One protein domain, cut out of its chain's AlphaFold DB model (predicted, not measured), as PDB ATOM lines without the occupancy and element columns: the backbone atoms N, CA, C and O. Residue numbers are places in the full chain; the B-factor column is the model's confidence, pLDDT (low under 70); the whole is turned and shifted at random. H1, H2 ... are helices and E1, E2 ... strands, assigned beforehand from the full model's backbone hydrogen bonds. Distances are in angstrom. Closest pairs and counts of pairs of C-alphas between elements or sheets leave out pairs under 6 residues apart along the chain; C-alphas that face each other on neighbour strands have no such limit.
ATOM      1  N   GLU A   6     215.858 173.358 137.053       95.00
ATOM      2  CA  GLU A   6     215.555 174.681 136.490       95.00
ATOM      3  C   GLU A   6     214.054 174.858 136.291       95.00
ATOM      4  O   GLU A   6     213.491 175.866 136.719       95.00
ATOM      5  N   LYS A   7     213.382 173.842 135.740       93.19
ATOM      6  CA  LYS A   7     211.925 173.853 135.602       93.19
ATOM      7  C   LYS A   7     211.226 173.912 136.955       93.19
ATOM      8  O   LYS A   7     210.293 174.692 137.118       93.19
ATOM      9  N   LEU A   8     211.670 173.116 137.934       94.31
ATOM     10  CA  LEU A   8     211.074 173.130 139.273       94.31
ATOM     11  C   LEU A   8     211.241 174.498 139.951       94.31
ATOM     12  O   LEU A   8     210.300 174.991 140.567       94.31
ATOM     13  N   LYS A   9     212.409 175.132 139.787       95.44
ATOM     14  CA  LYS A   9     212.668 176.489 140.277       95.44
ATOM     15  C   LYS A   9     211.767 177.524 139.597       95.44
ATOM     16  O   LYS A   9     211.137 178.307 140.296       95.44
ATOM     17  N   ALA A  10     211.655 177.493 138.271       96.19
ATOM     18  CA  ALA A  10     210.806 178.423 137.526       96.19
ATOM     19  C   ALA A  10     209.324 178.306 137.926       96.19
ATOM     20  O   ALA A  10     208.645 179.315 138.089       96.19
ATOM     21  N   LEU A  11     208.833 177.078 138.137       93.75
ATOM     22  CA  LEU A  11     207.474 176.841 138.630       93.75
ATOM     23  C   LEU A  11     207.278 177.387 140.051       93.75
ATOM     24  O   LEU A  11     206.270 178.034 140.314       93.75
ATOM     25  N   ALA A  12     208.249 177.176 140.946       92.81
ATOM     26  CA  ALA A  12     208.196 177.697 142.311       92.81
ATOM     27  C   ALA A  12     208.204 179.237 142.364       92.81
ATOM     28  O   ALA A  12     207.515 179.824 143.191       92.81
ATOM     29  N   GLU A  13     208.969 179.892 141.487       94.88
ATOM     30  CA  GLU A  13     209.038 181.359 141.391       94.88
ATOM     31  C   GLU A  13     207.773 181.974 140.764       94.88
ATOM     32  O   GLU A  13     207.403 183.104 141.094       94.88
ATOM     33  N   ALA A  14     207.102 181.243 139.868       92.44
ATOM     34  CA  ALA A  14     205.852 181.673 139.244       92.44
ATOM     35  C   ALA A  14     204.635 181.514 140.175       92.44
ATOM     36  O   ALA A  14     203.720 182.342 140.125       92.44
ATOM     37  N   ALA A  15     204.637 180.479 141.021       90.38
ATOM     38  CA  ALA A  15     203.564 180.189 141.967       90.38
ATOM     39  C   ALA A  15     203.406 181.277 143.042       90.38
ATOM     40  O   ALA A  15     204.324 182.038 143.360       90.38
ATOM     41  N   THR A  16     202.211 181.360 143.613       87.94
ATOM     42  CA  THR A  16     201.860 182.322 144.655       87.94
ATOM     43  C   THR A  16     202.381 181.849 146.022       87.94
ATOM     44  O   THR A  16     201.966 180.789 146.500       87.94
ATOM     45  N   PRO A  17     203.257 182.615 146.705       85.94
ATOM     46  CA  PRO A  17     203.769 182.229 148.020       85.94
ATOM     47  C   PRO A  17     202.658 182.110 149.075       85.94
ATOM     48  O   PRO A  17     201.778 182.962 149.143       85.94
ATOM     49  N   GLY A  18     202.722 181.081 149.928       74.75
ATOM     50  CA  GLY A  18     201.809 180.913 151.071       74.75
ATOM     51  C   GLY A  18     200.425 180.344 150.736       74.75
ATOM     52  O   GLY A  18     199.628 180.104 151.638       74.75
ATOM     53  N   ARG A  19     200.134 180.053 149.462       72.50
ATOM     54  CA  ARG A  19     198.884 179.397 149.042       72.50
ATOM     55  C   ARG A  19     198.951 177.873 149.158       72.50
ATOM     56  O   ARG A  19     198.636 177.138 148.224       72.50
ATOM     57  N   HIS A  20     199.384 177.390 150.318       66.12
ATOM     58  CA  HIS A  20     199.323 175.973 150.662       66.12
ATOM     59  C   HIS A  20     197.933 175.649 151.220       66.12
ATOM     60  O   HIS A  20     197.345 176.451 151.933       66.12
ATOM     61  N   TYR A  21     197.367 174.510 150.831       66.44
ATOM     62  CA  TYR A  21     195.987 174.143 151.150       66.44
ATOM     63  C   TYR A  21     195.827 173.689 152.606       66.44
ATOM     64  O   TYR A  21     196.566 172.822 153.077       66.44
ATOM     65  N   ASP A  22     194.786 174.184 153.278       55.09
ATOM     66  CA  ASP A  22     194.382 173.693 154.595       55.09
ATOM     67  C   ASP A  22     193.611 172.362 154.460       55.09
ATOM     68  O   ASP A  22     192.520 172.294 153.871       55.09
ATOM     69  N   ARG A  23     194.188 171.261 154.962       54.75
ATOM     70  CA  ARG A  23     193.523 169.947 154.992       54.75
ATOM     71  C   ARG A  23     192.581 169.886 156.190       54.75
ATOM     72  O   ARG A  23     193.006 170.026 157.329       54.75
ATOM     73  N   LEU A  24     191.311 169.543 155.963       51.16
ATOM     74  CA  LEU A  24     190.438 169.135 157.065       51.16
ATOM     75  C   LEU A  24     190.883 167.776 157.621       51.16
ATOM     76  O   LEU A  24     190.660 166.744 156.980       51.16
ATOM     77  N   GLU A  25     191.386 167.749 158.855       53.91
ATOM     78  CA  GLU A  25     191.556 166.496 159.608       53.91
ATOM     79  C   GLU A  25     190.226 165.728 159.731       53.91
ATOM     80  O   GLU A  25     190.185 164.506 159.599       53.91
ATOM     81  N   SER A  26     189.109 166.448 159.881       52.06
ATOM     82  CA  SER A  26     187.766 165.874 160.036       52.06
ATOM     83  C   SER A  26     187.183 165.230 158.770       52.06
ATOM     84  O   SER A  26     186.196 164.504 158.869       52.06
ATOM     85  N   ALA A  27     187.779 165.451 157.591       52.38
ATOM     86  CA  ALA A  27     187.335 164.872 156.318       52.38
ATOM     87  C   ALA A  27     188.199 163.681 155.860       52.38
ATOM     88  O   ALA A  27     188.142 163.291 154.694       52.38
ATOM     89  N   GLY A  28     189.053 163.138 156.738       52.31
ATOM     90  CA  GLY A  28     189.969 162.048 156.383       52.31
ATOM     91  C   GLY A  28     190.992 162.438 155.307       52.31
ATOM     92  O   GLY A  28     191.475 161.573 154.581       52.31
ATOM     93  N   GLY A  29     191.297 163.734 155.173       53.81
ATOM     94  CA  GLY A  29     192.212 164.258 154.155       53.81
ATOM     95  C   GLY A  29     191.586 164.541 152.783       53.81
ATOM     96  O   GLY A  29     192.333 164.812 151.844       53.81
ATOM     97  N   GLY A  30     190.255 164.494 152.646       50.19
ATOM     98  CA  GLY A  30     189.554 164.884 151.417       50.19
ATOM     99  C   GLY A  30     189.584 166.396 151.141       50.19
ATOM    100  O   GLY A  30     189.613 167.210 152.066       50.19
ATOM    101  N   ILE A  31     189.556 166.773 149.857       57.28
ATOM    102  CA  ILE A  31     189.466 168.173 149.407       57.28
ATOM    103  C   ILE A  31     188.060 168.709 149.745       57.28
ATOM    104  O   ILE A  31     187.057 168.113 149.349       57.28
ATOM    105  N   LYS A  32     187.970 169.824 150.489       56.41
ATOM    106  CA  LYS A  32     186.714 170.577 150.680       56.41
ATOM    107  C   LYS A  32     186.243 171.144 149.331       56.41
ATOM    108  O   LYS A  32     187.068 171.511 148.508       56.41
ATOM    109  N   TYR A  33     184.932 171.336 149.151       65.00
ATOM    110  CA  TYR A  33     184.382 172.065 147.990       65.00
ATOM    111  C   TYR A  33     185.014 173.458 147.793       65.00
ATOM    112  O   TYR A  33     185.059 173.958 146.673       65.00
ATOM    113  N   GLU A  34     185.532 174.053 148.868       71.38
ATOM    114  CA  GLU A  34     186.341 175.270 148.869       71.38
ATOM    115  C   GLU A  34     187.515 175.091 149.844       71.38
ATOM    116  O   GLU A  34     187.316 174.726 151.006       71.38
ATOM    117  N   CYS A  35     188.740 175.326 149.379       75.12
ATOM    118  CA  CYS A  35     189.959 175.268 150.178       75.12
ATOM    119  C   CYS A  35     190.604 176.651 150.245       75.12
ATOM    120  O   CYS A  35     190.769 177.309 149.215       75.12
ATOM    121  N   THR A  36     190.964 177.076 151.454       76.00
ATOM    122  CA  THR A  36     191.676 178.328 151.704       76.00
ATOM    123  C   THR A  36     193.160 178.080 151.940       76.00
ATOM    124  O   THR A  36     193.540 177.021 152.445       76.00
ATOM    125  N   GLY A  37     193.975 179.062 151.567       72.88
ATOM    126  CA  GLY A  37     195.402 179.105 151.847       72.88
ATOM    127  C   GLY A  37     195.695 179.493 153.294       72.88
ATOM    128  O   GLY A  37     194.799 179.949 154.011       72.88
ATOM    129  N   ASP A  38     196.963 179.392 153.693       71.56
ATOM    130  CA  ASP A  38     197.455 179.873 154.997       71.56
ATOM    131  C   ASP A  38     197.214 181.385 155.187       71.56
ATOM    132  O   ASP A  38     197.111 181.885 156.306       71.56
ATOM    133  N   ASP A  39     197.087 182.119 154.080       78.31
ATOM    134  CA  ASP A  39     196.746 183.543 154.031       78.31
ATOM    135  C   ASP A  39     195.234 183.829 154.158       78.31
ATOM    136  O   ASP A  39     194.806 184.982 154.087       78.31
ATOM    137  N   GLY A  40     194.411 182.791 154.333       75.81
ATOM    138  CA  GLY A  40     192.952 182.875 154.389       75.81
ATOM    139  C   GLY A  40     192.278 183.122 153.034       75.81
ATOM    140  O   GLY A  40     191.051 183.231 152.983       75.81
ATOM    141  N   SER A  41     193.036 183.204 151.934       80.38
ATOM    142  CA  SER A  41     192.488 183.411 150.590       80.38
ATOM    143  C   SER A  41     191.954 182.108 149.994       80.38
ATOM    144  O   SER A  41     192.429 181.025 150.319       80.38
ATOM    145  N   LEU A  42     190.945 182.183 149.120       79.75
ATOM    146  CA  LEU A  42     190.426 181.005 148.419       79.75
ATOM    147  C   LEU A  42     191.459 180.507 147.389       79.75
ATOM    148  O   LEU A  42     191.856 181.267 146.508       79.75
ATOM    149  N   VAL A  43     191.867 179.237 147.498       78.06
ATOM    150  CA  VAL A  43     192.921 178.601 146.681       78.06
ATOM    151  C   VAL A  43     192.344 177.618 145.668       78.06
ATOM    152  O   VAL A  43     192.740 177.649 144.508       78.06
ATOM    153  N   LEU A  44     191.399 176.766 146.074       76.56
ATOM    154  CA  LEU A  44     190.790 175.755 145.201       76.56
ATOM    155  C   LEU A  44     189.282 175.717 145.436       76.56
ATOM    156  O   LEU A  44     188.837 175.691 146.584       76.56
ATOM    157  N   LYS A  45     188.498 175.701 144.355       72.50
ATOM    158  CA  LYS A  45     187.039 175.558 144.404       72.50
ATOM    159  C   LYS A  45     186.565 174.479 143.433       72.50
ATOM    160  O   LYS A  45     187.071 174.369 142.320       72.50
ATOM    161  N   VAL A  46     185.598 173.681 143.879       67.00
ATOM    162  CA  VAL A  46     184.916 172.652 143.089       67.00
ATOM    163  C   VAL A  46     183.426 172.976 143.117       67.00
ATOM    164  O   VAL A  46     182.735 172.656 144.084       67.00
ATOM    165  N   ASP A  47     182.918 173.623 142.067       60.69
ATOM    166  CA  ASP A  47     181.482 173.875 141.923       60.69
ATOM    167  C   ASP A  47     180.850 172.852 140.972       60.69
ATOM    168  O   ASP A  47     180.950 172.958 139.747       60.69
ATOM    169  N   HIS A  48     180.135 171.870 141.535       52.72
ATOM    170  CA  HIS A  48     179.456 170.841 140.743       52.72
ATOM    171  C   HIS A  48     178.344 171.414 139.835       52.72
ATOM    172  O   HIS A  48     177.798 170.678 139.012       52.72
ATOM    173  N   LYS A  49     177.899 172.665 140.039       56.84
ATOM    174  CA  LYS A  49     176.795 173.280 139.279       56.84
ATOM    175  C   LYS A  49     177.274 174.142 138.118       56.84
ATOM    176  O   LYS A  49     176.535 174.259 137.145       56.84
ATOM    177  N   ASN A  50     178.486 174.689 138.207       58.50
ATOM    178  CA  ASN A  50     179.036 175.617 137.215       58.50
ATOM    179  C   ASN A  50     180.246 175.058 136.441       58.50
ATOM    180  O   ASN A  50     180.756 175.739 135.559       58.50
ATOM    181  N   ASN A  51     180.667 173.812 136.710       53.50
ATOM    182  CA  ASN A  51     181.797 173.143 136.042       53.50
ATOM    183  C   ASN A  51     183.157 173.856 136.203       53.50
ATOM    184  O   ASN A  51     184.098 173.561 135.466       53.50
ATOM    185  N   GLU A  52     183.290 174.761 137.173       55.12
ATOM    186  CA  GLU A  52     184.568 175.381 137.519       55.12
ATOM    187  C   GLU A  52     185.318 174.466 138.498       55.12
ATOM    188  O   GLU A  52     184.894 174.255 139.641       55.12
ATOM    189  N   PHE A  53     186.419 173.890 138.015       61.19
ATOM    190  CA  PHE A  53     187.349 173.061 138.777       61.19
ATOM    191  C   PHE A  53     188.753 173.637 138.598       61.19
ATOM    192  O   PHE A  53     189.188 173.805 137.460       61.19
ATOM    193  N   GLY A  54     189.468 173.918 139.689       69.19
ATOM    194  CA  GLY A  54     190.880 174.303 139.609       69.19
ATOM    195  C   GLY A  54     191.347 175.270 140.692       69.19
ATOM    196  O   GLY A  54     190.611 175.602 141.628       69.19
ATOM    197  N   PHE A  55     192.603 175.696 140.546       78.81
ATOM    198  CA  PHE A  55     193.208 176.753 141.352       78.81
ATOM    199  C   PHE A  55     192.620 178.118 140.970       78.81
ATOM    200  O   PHE A  55     192.430 178.419 139.793       78.81
ATOM    201  N   VAL A  56     192.318 178.949 141.970       76.81
ATOM    202  CA  VAL A  56     191.595 180.218 141.796       76.81
ATOM    203  C   VAL A  56     192.543 181.419 141.875       76.81
ATOM    204  O   VAL A  56     193.382 181.510 142.770       76.81
ATOM    205  N   GLY A  57     192.340 182.401 140.992       78.88
ATOM    206  CA  GLY A  57     193.048 183.687 140.977       78.88
ATOM    207  C   GLY A  57     193.948 183.869 139.755       78.88
ATOM    208  O   GLY A  57     194.120 182.952 138.956       78.88
ATOM    209  N   ASP A  58     194.547 185.056 139.629       83.88
ATOM    210  CA  ASP A  58     195.320 185.478 138.447       83.88
ATOM    211  C   ASP A  58     196.508 184.557 138.106       83.88
ATOM    212  O   ASP A  58     196.994 184.563 136.977       83.88
ATOM    213  N   ARG A  59     196.986 183.766 139.077       86.25
ATOM    214  CA  ARG A  59     198.097 182.809 138.930       86.25
ATOM    215  C   ARG A  59     197.677 181.341 139.073       86.25
ATOM    216  O   ARG A  59     198.543 180.490 139.245       86.25
ATOM    217  N   GLY A  60     196.382 181.027 138.969       81.69
ATOM    218  CA  GLY A  60     195.860 179.674 139.196       81.69
ATOM    219  C   GLY A  60     196.555 178.588 138.362       81.69
ATOM    220  O   GLY A  60     196.932 177.552 138.899       81.69
ATOM    221  N   GLU A  61     196.833 178.849 137.081       84.00
ATOM    222  CA  GLU A  61     197.564 177.903 136.217       84.00
ATOM    223  C   GLU A  61     199.010 177.655 136.686       84.00
ATOM    224  O   GLU A  61     199.519 176.536 136.595       84.00
ATOM    225  N   ALA A  62     199.686 178.683 137.212       89.25
ATOM    226  CA  ALA A  62     201.045 178.555 137.739       89.25
ATOM    227  C   ALA A  62     201.058 177.785 139.069       89.25
ATOM    228  O   ALA A  62     201.927 176.935 139.281       89.25
ATOM    229  N   ASP A  63     200.069 178.043 139.925       85.75
ATOM    230  CA  ASP A  63     199.872 177.330 141.187       85.75
ATOM    231  C   ASP A  63     199.593 175.836 140.928       85.75
ATOM    232  O   ASP A  63     200.207 174.969 141.558       85.75
ATOM    233  N   GLU A  64     198.755 175.518 139.934       84.00
ATOM    234  CA  GLU A  64     198.484 174.143 139.501       84.00
ATOM    235  C   GLU A  64     199.737 173.457 138.941       84.00
ATOM    236  O   GLU A  64     200.061 172.327 139.320       84.00
ATOM    237  N   ALA A  65     200.483 174.139 138.068       87.56
ATOM    238  CA  ALA A  65     201.693 173.589 137.468       87.56
ATOM    239  C   ALA A  65     202.775 173.284 138.519       87.56
ATOM    240  O   ALA A  65     203.428 172.236 138.454       87.56
ATOM    241  N   PHE A  66     202.951 174.162 139.512       90.25
ATOM    242  CA  PHE A  66     203.856 173.920 140.633       90.25
ATOM    243  C   PHE A  66     203.368 172.777 141.532       90.25
ATOM    244  O   PHE A  66     204.163 171.913 141.916       90.25
ATOM    245  N   PHE A  67     202.064 172.710 141.811       85.75
ATOM    246  CA  PHE A  67     201.466 171.629 142.593       85.75
ATOM    247  C   PHE A  67     201.698 170.256 141.944       85.75
ATOM    248  O   PHE A  67     202.163 169.330 142.610       85.75
ATOM    249  N   LEU A  68     201.461 170.132 140.636       85.38
ATOM    250  CA  LEU A  68     201.690 168.891 139.889       85.38
ATOM    251  C   LEU A  68     203.174 168.488 139.852       85.38
ATOM    252  O   LEU A  68     203.492 167.296 139.816       85.38
ATOM    253  N   ALA A  69     204.094 169.457 139.887       88.44
ATOM    254  CA  ALA A  69     205.531 169.193 139.940       88.44
ATOM    255  C   ALA A  69     206.002 168.681 141.316       88.44
ATOM    256  O   ALA A  69     206.978 167.924 141.390       88.44
ATOM    257  N   CYS A  70     205.293 169.026 142.396       87.44
ATOM    258  CA  CYS A  70     205.571 168.619 143.778       87.44
ATOM    259  C   CYS A  70     205.141 167.170 144.096       87.44
ATOM    260  O   CYS A  70     204.506 166.893 145.114       87.44
ATOM    261  N   SER A  71     205.490 166.215 143.233       87.69
ATOM    262  CA  SER A  71     205.201 164.794 143.454       87.69
ATOM    263  C   SER A  71     206.095 164.175 144.548       87.69
ATOM    264  O   SER A  71     207.225 164.637 144.749       87.69
ATOM    265  N   PRO A  72     205.678 163.069 145.200       91.38
ATOM    266  CA  PRO A  72     206.544 162.329 146.121       91.38
ATOM    267  C   PRO A  72     207.885 161.927 145.497       91.38
ATOM    268  O   PRO A  72     208.917 161.997 146.157       91.38
ATOM    269  N   ALA A  73     207.896 161.561 144.210       90.12
ATOM    270  CA  ALA A  73     209.122 161.215 143.495       90.12
ATOM    271  C   ALA A  73     210.080 162.413 143.380       90.12
ATOM    272  O   ALA A  73     211.283 162.252 143.577       90.12
ATOM    273  N   THR A  74     209.549 163.610 143.115       92.44
ATOM    274  CA  THR A  74     210.327 164.855 143.071       92.44
ATOM    275  C   THR A  74     210.949 165.152 144.435       92.44
ATOM    276  O   THR A  74     212.143 165.423 144.517       92.44
ATOM    277  N   ILE A  75     210.164 165.049 145.514       92.94
ATOM    278  CA  ILE A  75     210.632 165.319 146.882       92.94
ATOM    279  C   ILE A  75     211.724 164.325 147.291       92.94
ATOM    280  O   ILE A  75     212.780 164.734 147.765       92.94
ATOM    281  N   LEU A  76     211.504 163.027 147.067       95.38
ATOM    282  CA  LEU A  76     212.487 161.990 147.394       95.38
ATOM    283  C   LEU A  76     213.792 162.172 146.618       95.38
ATOM    284  O   LEU A  76     214.869 161.989 147.175       95.38
ATOM    285  N   ALA A  77     213.709 162.565 145.348       94.06
ATOM    286  CA  ALA A  77     214.897 162.819 144.554       94.06
ATOM    287  C   ALA A  77     215.655 164.079 145.026       94.06
ATOM    288  O   ALA A  77     216.884 164.084 144.991       94.06
ATOM    289  N   LEU A  78     214.963 165.123 145.507       95.25
ATOM    290  CA  LEU A  78     215.611 166.290 146.122       95.25
ATOM    291  C   LEU A  78     216.329 165.914 147.425       95.25
ATOM    292  O   LEU A  78     217.451 166.358 147.647       95.25
ATOM    293  N   LEU A  79     215.704 165.086 148.267       96.69
ATOM    294  CA  LEU A  79     216.311 164.603 149.510       96.69
ATOM    295  C   LEU A  79     217.551 163.745 149.240       96.69
ATOM    296  O   LEU A  79     218.590 163.991 149.844       96.69
ATOM    297  N   ALA A  80     217.478 162.821 148.280       95.75
ATOM    298  CA  ALA A  80     218.619 161.996 147.886       95.75
ATOM    299  C   ALA A  80     219.807 162.840 147.387       95.75
ATOM    300  O   ALA A  80     220.958 162.544 147.697       95.75
ATOM    301  N   GLU A  81     219.542 163.919 146.645       95.38
ATOM    302  CA  GLU A  81     220.583 164.859 146.220       95.38
ATOM    303  C   GLU A  81     221.186 165.626 147.408       95.38
ATOM    304  O   GLU A  81     222.398 165.820 147.461       95.38
ATOM    305  N   ILE A  82     220.364 166.063 148.370       96.44
ATOM    306  CA  ILE A  82     220.848 166.736 149.585       96.44
ATOM    307  C   ILE A  82     221.755 165.797 150.386       96.44
ATOM    308  O   ILE A  82     222.839 166.215 150.787       96.44
ATOM    309  N   GLU A  83     221.341 164.546 150.586       97.19
ATOM    310  CA  GLU A  83     222.141 163.517 151.259       97.19
ATOM    311  C   GLU A  83     223.464 163.282 150.518       97.19
ATOM    312  O   GLU A  83     224.533 163.343 151.122       97.19
ATOM    313  N   HIS A  84     223.418 163.141 149.191       95.56
ATOM    314  CA  HIS A  84     224.620 162.976 148.376       95.56
ATOM    315  C   HIS A  84     225.582 164.172 148.478       95.56
ATOM    316  O   HIS A  84     226.791 163.994 148.635       95.56
ATOM    317  N   LEU A  85     225.066 165.403 148.430       95.81
ATOM    318  CA  LEU A  85     225.875 166.614 148.593       95.81
ATOM    319  C   LEU A  85     226.463 166.719 150.005       95.81
ATOM    320  O   LEU A  85     227.608 167.147 150.160       95.81
ATOM    321  N   GLN A  86     225.715 166.324 151.037       96.50
ATOM    322  CA  GLN A  86     226.216 166.263 152.411       96.50
ATOM    323  C   GLN A  86     227.350 165.242 152.550       96.50
ATOM    324  O   GLN A  86     228.366 165.559 153.174       96.50
ATOM    325  N   ASP A  87     227.223 164.077 151.916       96.00
ATOM    326  CA  ASP A  87     228.268 163.055 151.877       96.00
ATOM    327  C   ASP A  87     229.522 163.553 151.155       96.00
ATOM    328  O   ASP A  87     230.624 163.404 151.687       96.00
ATOM    329  N   LEU A  88     229.373 164.221 150.005       94.38
ATOM    330  CA  LEU A  88     230.491 164.837 149.281       94.38
ATOM    331  C   LEU A  88     231.183 165.920 150.110       94.38
ATOM    332  O   LEU A  88     232.409 165.983 150.144       94.38
ATOM    333  N   VAL A  89     230.428 166.764 150.815       92.50
ATOM    334  CA  VAL A  89     231.003 167.772 151.718       92.50
ATOM    335  C   VAL A  89     231.718 167.103 152.891       92.50
ATOM    336  O   VAL A  89     232.785 167.564 153.297       92.50
ATOM    337  N   ALA A  90     231.169 166.023 153.448       90.38
ATOM    338  CA  ALA A  90     231.797 165.272 154.530       90.38
ATOM    339  C   ALA A  90     233.062 164.540 154.064       90.38
ATOM    340  O   ALA A  90     234.048 164.473 154.796       90.38
ATOM    341  N   GLU A  91     233.059 163.988 152.855       90.88
ATOM    342  CA  GLU A  91     234.235 163.411 152.215       90.88
ATOM    343  C   GLU A  91     235.277 164.484 151.933       90.88
ATOM    344  O   GLU A  91     236.411 164.324 152.366       90.88
ATOM    345  N   TRP A  92     234.900 165.609 151.325       86.38
ATOM    346  CA  TRP A  92     235.802 166.732 151.096       86.38
ATOM    347  C   TRP A  92     236.368 167.270 152.407       86.38
ATOM    348  O   TRP A  92     237.550 167.531 152.488       86.38
ATOM    349  N   ARG A  93     235.597 167.369 153.489       82.75
ATOM    350  CA  ARG A  93     236.146 167.758 154.802       82.75
ATOM    351  C   ARG A  93     237.119 166.731 155.388       82.75
ATOM    352  O   ARG A  93     237.980 167.112 156.173       82.75
ATOM    353  N   ARG A  94     236.965 165.446 155.052       81.75
ATOM    354  CA  ARG A  94     237.873 164.367 155.476       81.75
ATOM    355  C   ARG A  94     239.128 164.281 154.605       81.75
ATOM    356  O   ARG A  94     240.188 163.951 155.125       81.75
ATOM    357  N   SER A  95     238.997 164.521 153.300       77.00
ATOM    358  CA  SER A  95     240.047 164.354 152.290       77.00
ATOM    359  C   SER A  95     240.786 165.648 151.972       77.00
ATOM    360  O   SER A  95     241.967 165.609 151.629       77.00
ATOM    361  N   SER A  96     240.120 166.793 152.113       65.12
ATOM    362  CA  SER A  96     240.758 168.099 152.090       65.12
ATOM    363  C   SER A  96     241.662 168.144 153.309       65.12
ATOM    364  O   SER A  96     241.173 168.067 154.445       65.12
TER     365      SER A  96
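What this domain is: This is residues 6 to 96 of the 193 residues of an uncharacterized protein of Pseudomonas putida (strain S16) (UniProt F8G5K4). A small body of a three-stranded antiparallel sheet and two short helices, H1 and H2, has one long helix, H3, sticking out from it as an arm over residues 75 to 95. H1 and H2 pack side by side, H2 grazes the sheet, and a loop tip, residues 25 to 30, also sticks out. The printed part has 91 residues with three named helices and three named strands, in the order H1, E1, E2, E3, H2, H3; the sheet's order is E1, E2, E3, and the class is mixed, helices and strands. The whole is only just loose, close to extended, with a radius of gyration of the C-alphas of 18.2 A; the arm makes much of the length in spans of 65 by 30 by 22 A.

Where its parts are: H1, residues 6 to 14, begins at C-alpha 6 at (215.555, 174.681, 136.490) and is 12.3 A long. Residues 15 to 33 hold no named element. E1 is residues 34 to 36, E2 is residues 42 to 47, 13.2 A long, and E3 is residues 52 to 55. H2, residues 60 to 69, is 14.3 A long and begins at C-alpha 60 at (195.860, 179.674, 139.196). H3, residues 72 to 95, is 34.1 A long and ends at C-alpha 95 at (240.047, 164.354, 152.290).

How they stand to each other: H1 and H2 touch, their closest C-alphas being those of Leu 11 and Phe 66, 5.1 A apart. They run opposite ways at a shallow tilt of 34 degrees, only just short of steep. H1 is not on the sheet. E1, E2 and E3 form a meander, each strand the antiparallel neighbour of the one before. The hairpin E1 and E2 has N 35 and O 44 within hydrogen-bond range at 2.8 A, and the hairpin E2 and E3 has N 47 and O 52 at 3.2 A. H2 is on the sheet but only grazes it, with its residues 60 to 67; the closest C-alphas of E3 and H2, those of Phe 55 and Glu 64, are 6.2 A apart. H2 and H3 meet only through their link. H3 is apart from H1 and is not on the sheet. Every O i to N i+4 pair is within hydrogen-bond range in H1, H2 and H3.

The domain as a whole: The two C-alphas farthest apart, those of Lys 49 and Ser 96, are 65.4 A apart. Without the stretches that stand free, residues 25 to 30 and 75 to 96, the body spans 38 by 25 by 23 A. The printed part has no cut. The link from H1 to E1, 19 residues, is long; the other links are tight. The mean pLDDT of the printed part is 79.2, and residues 20 to 33, 46 to 54 and 96 are under 70.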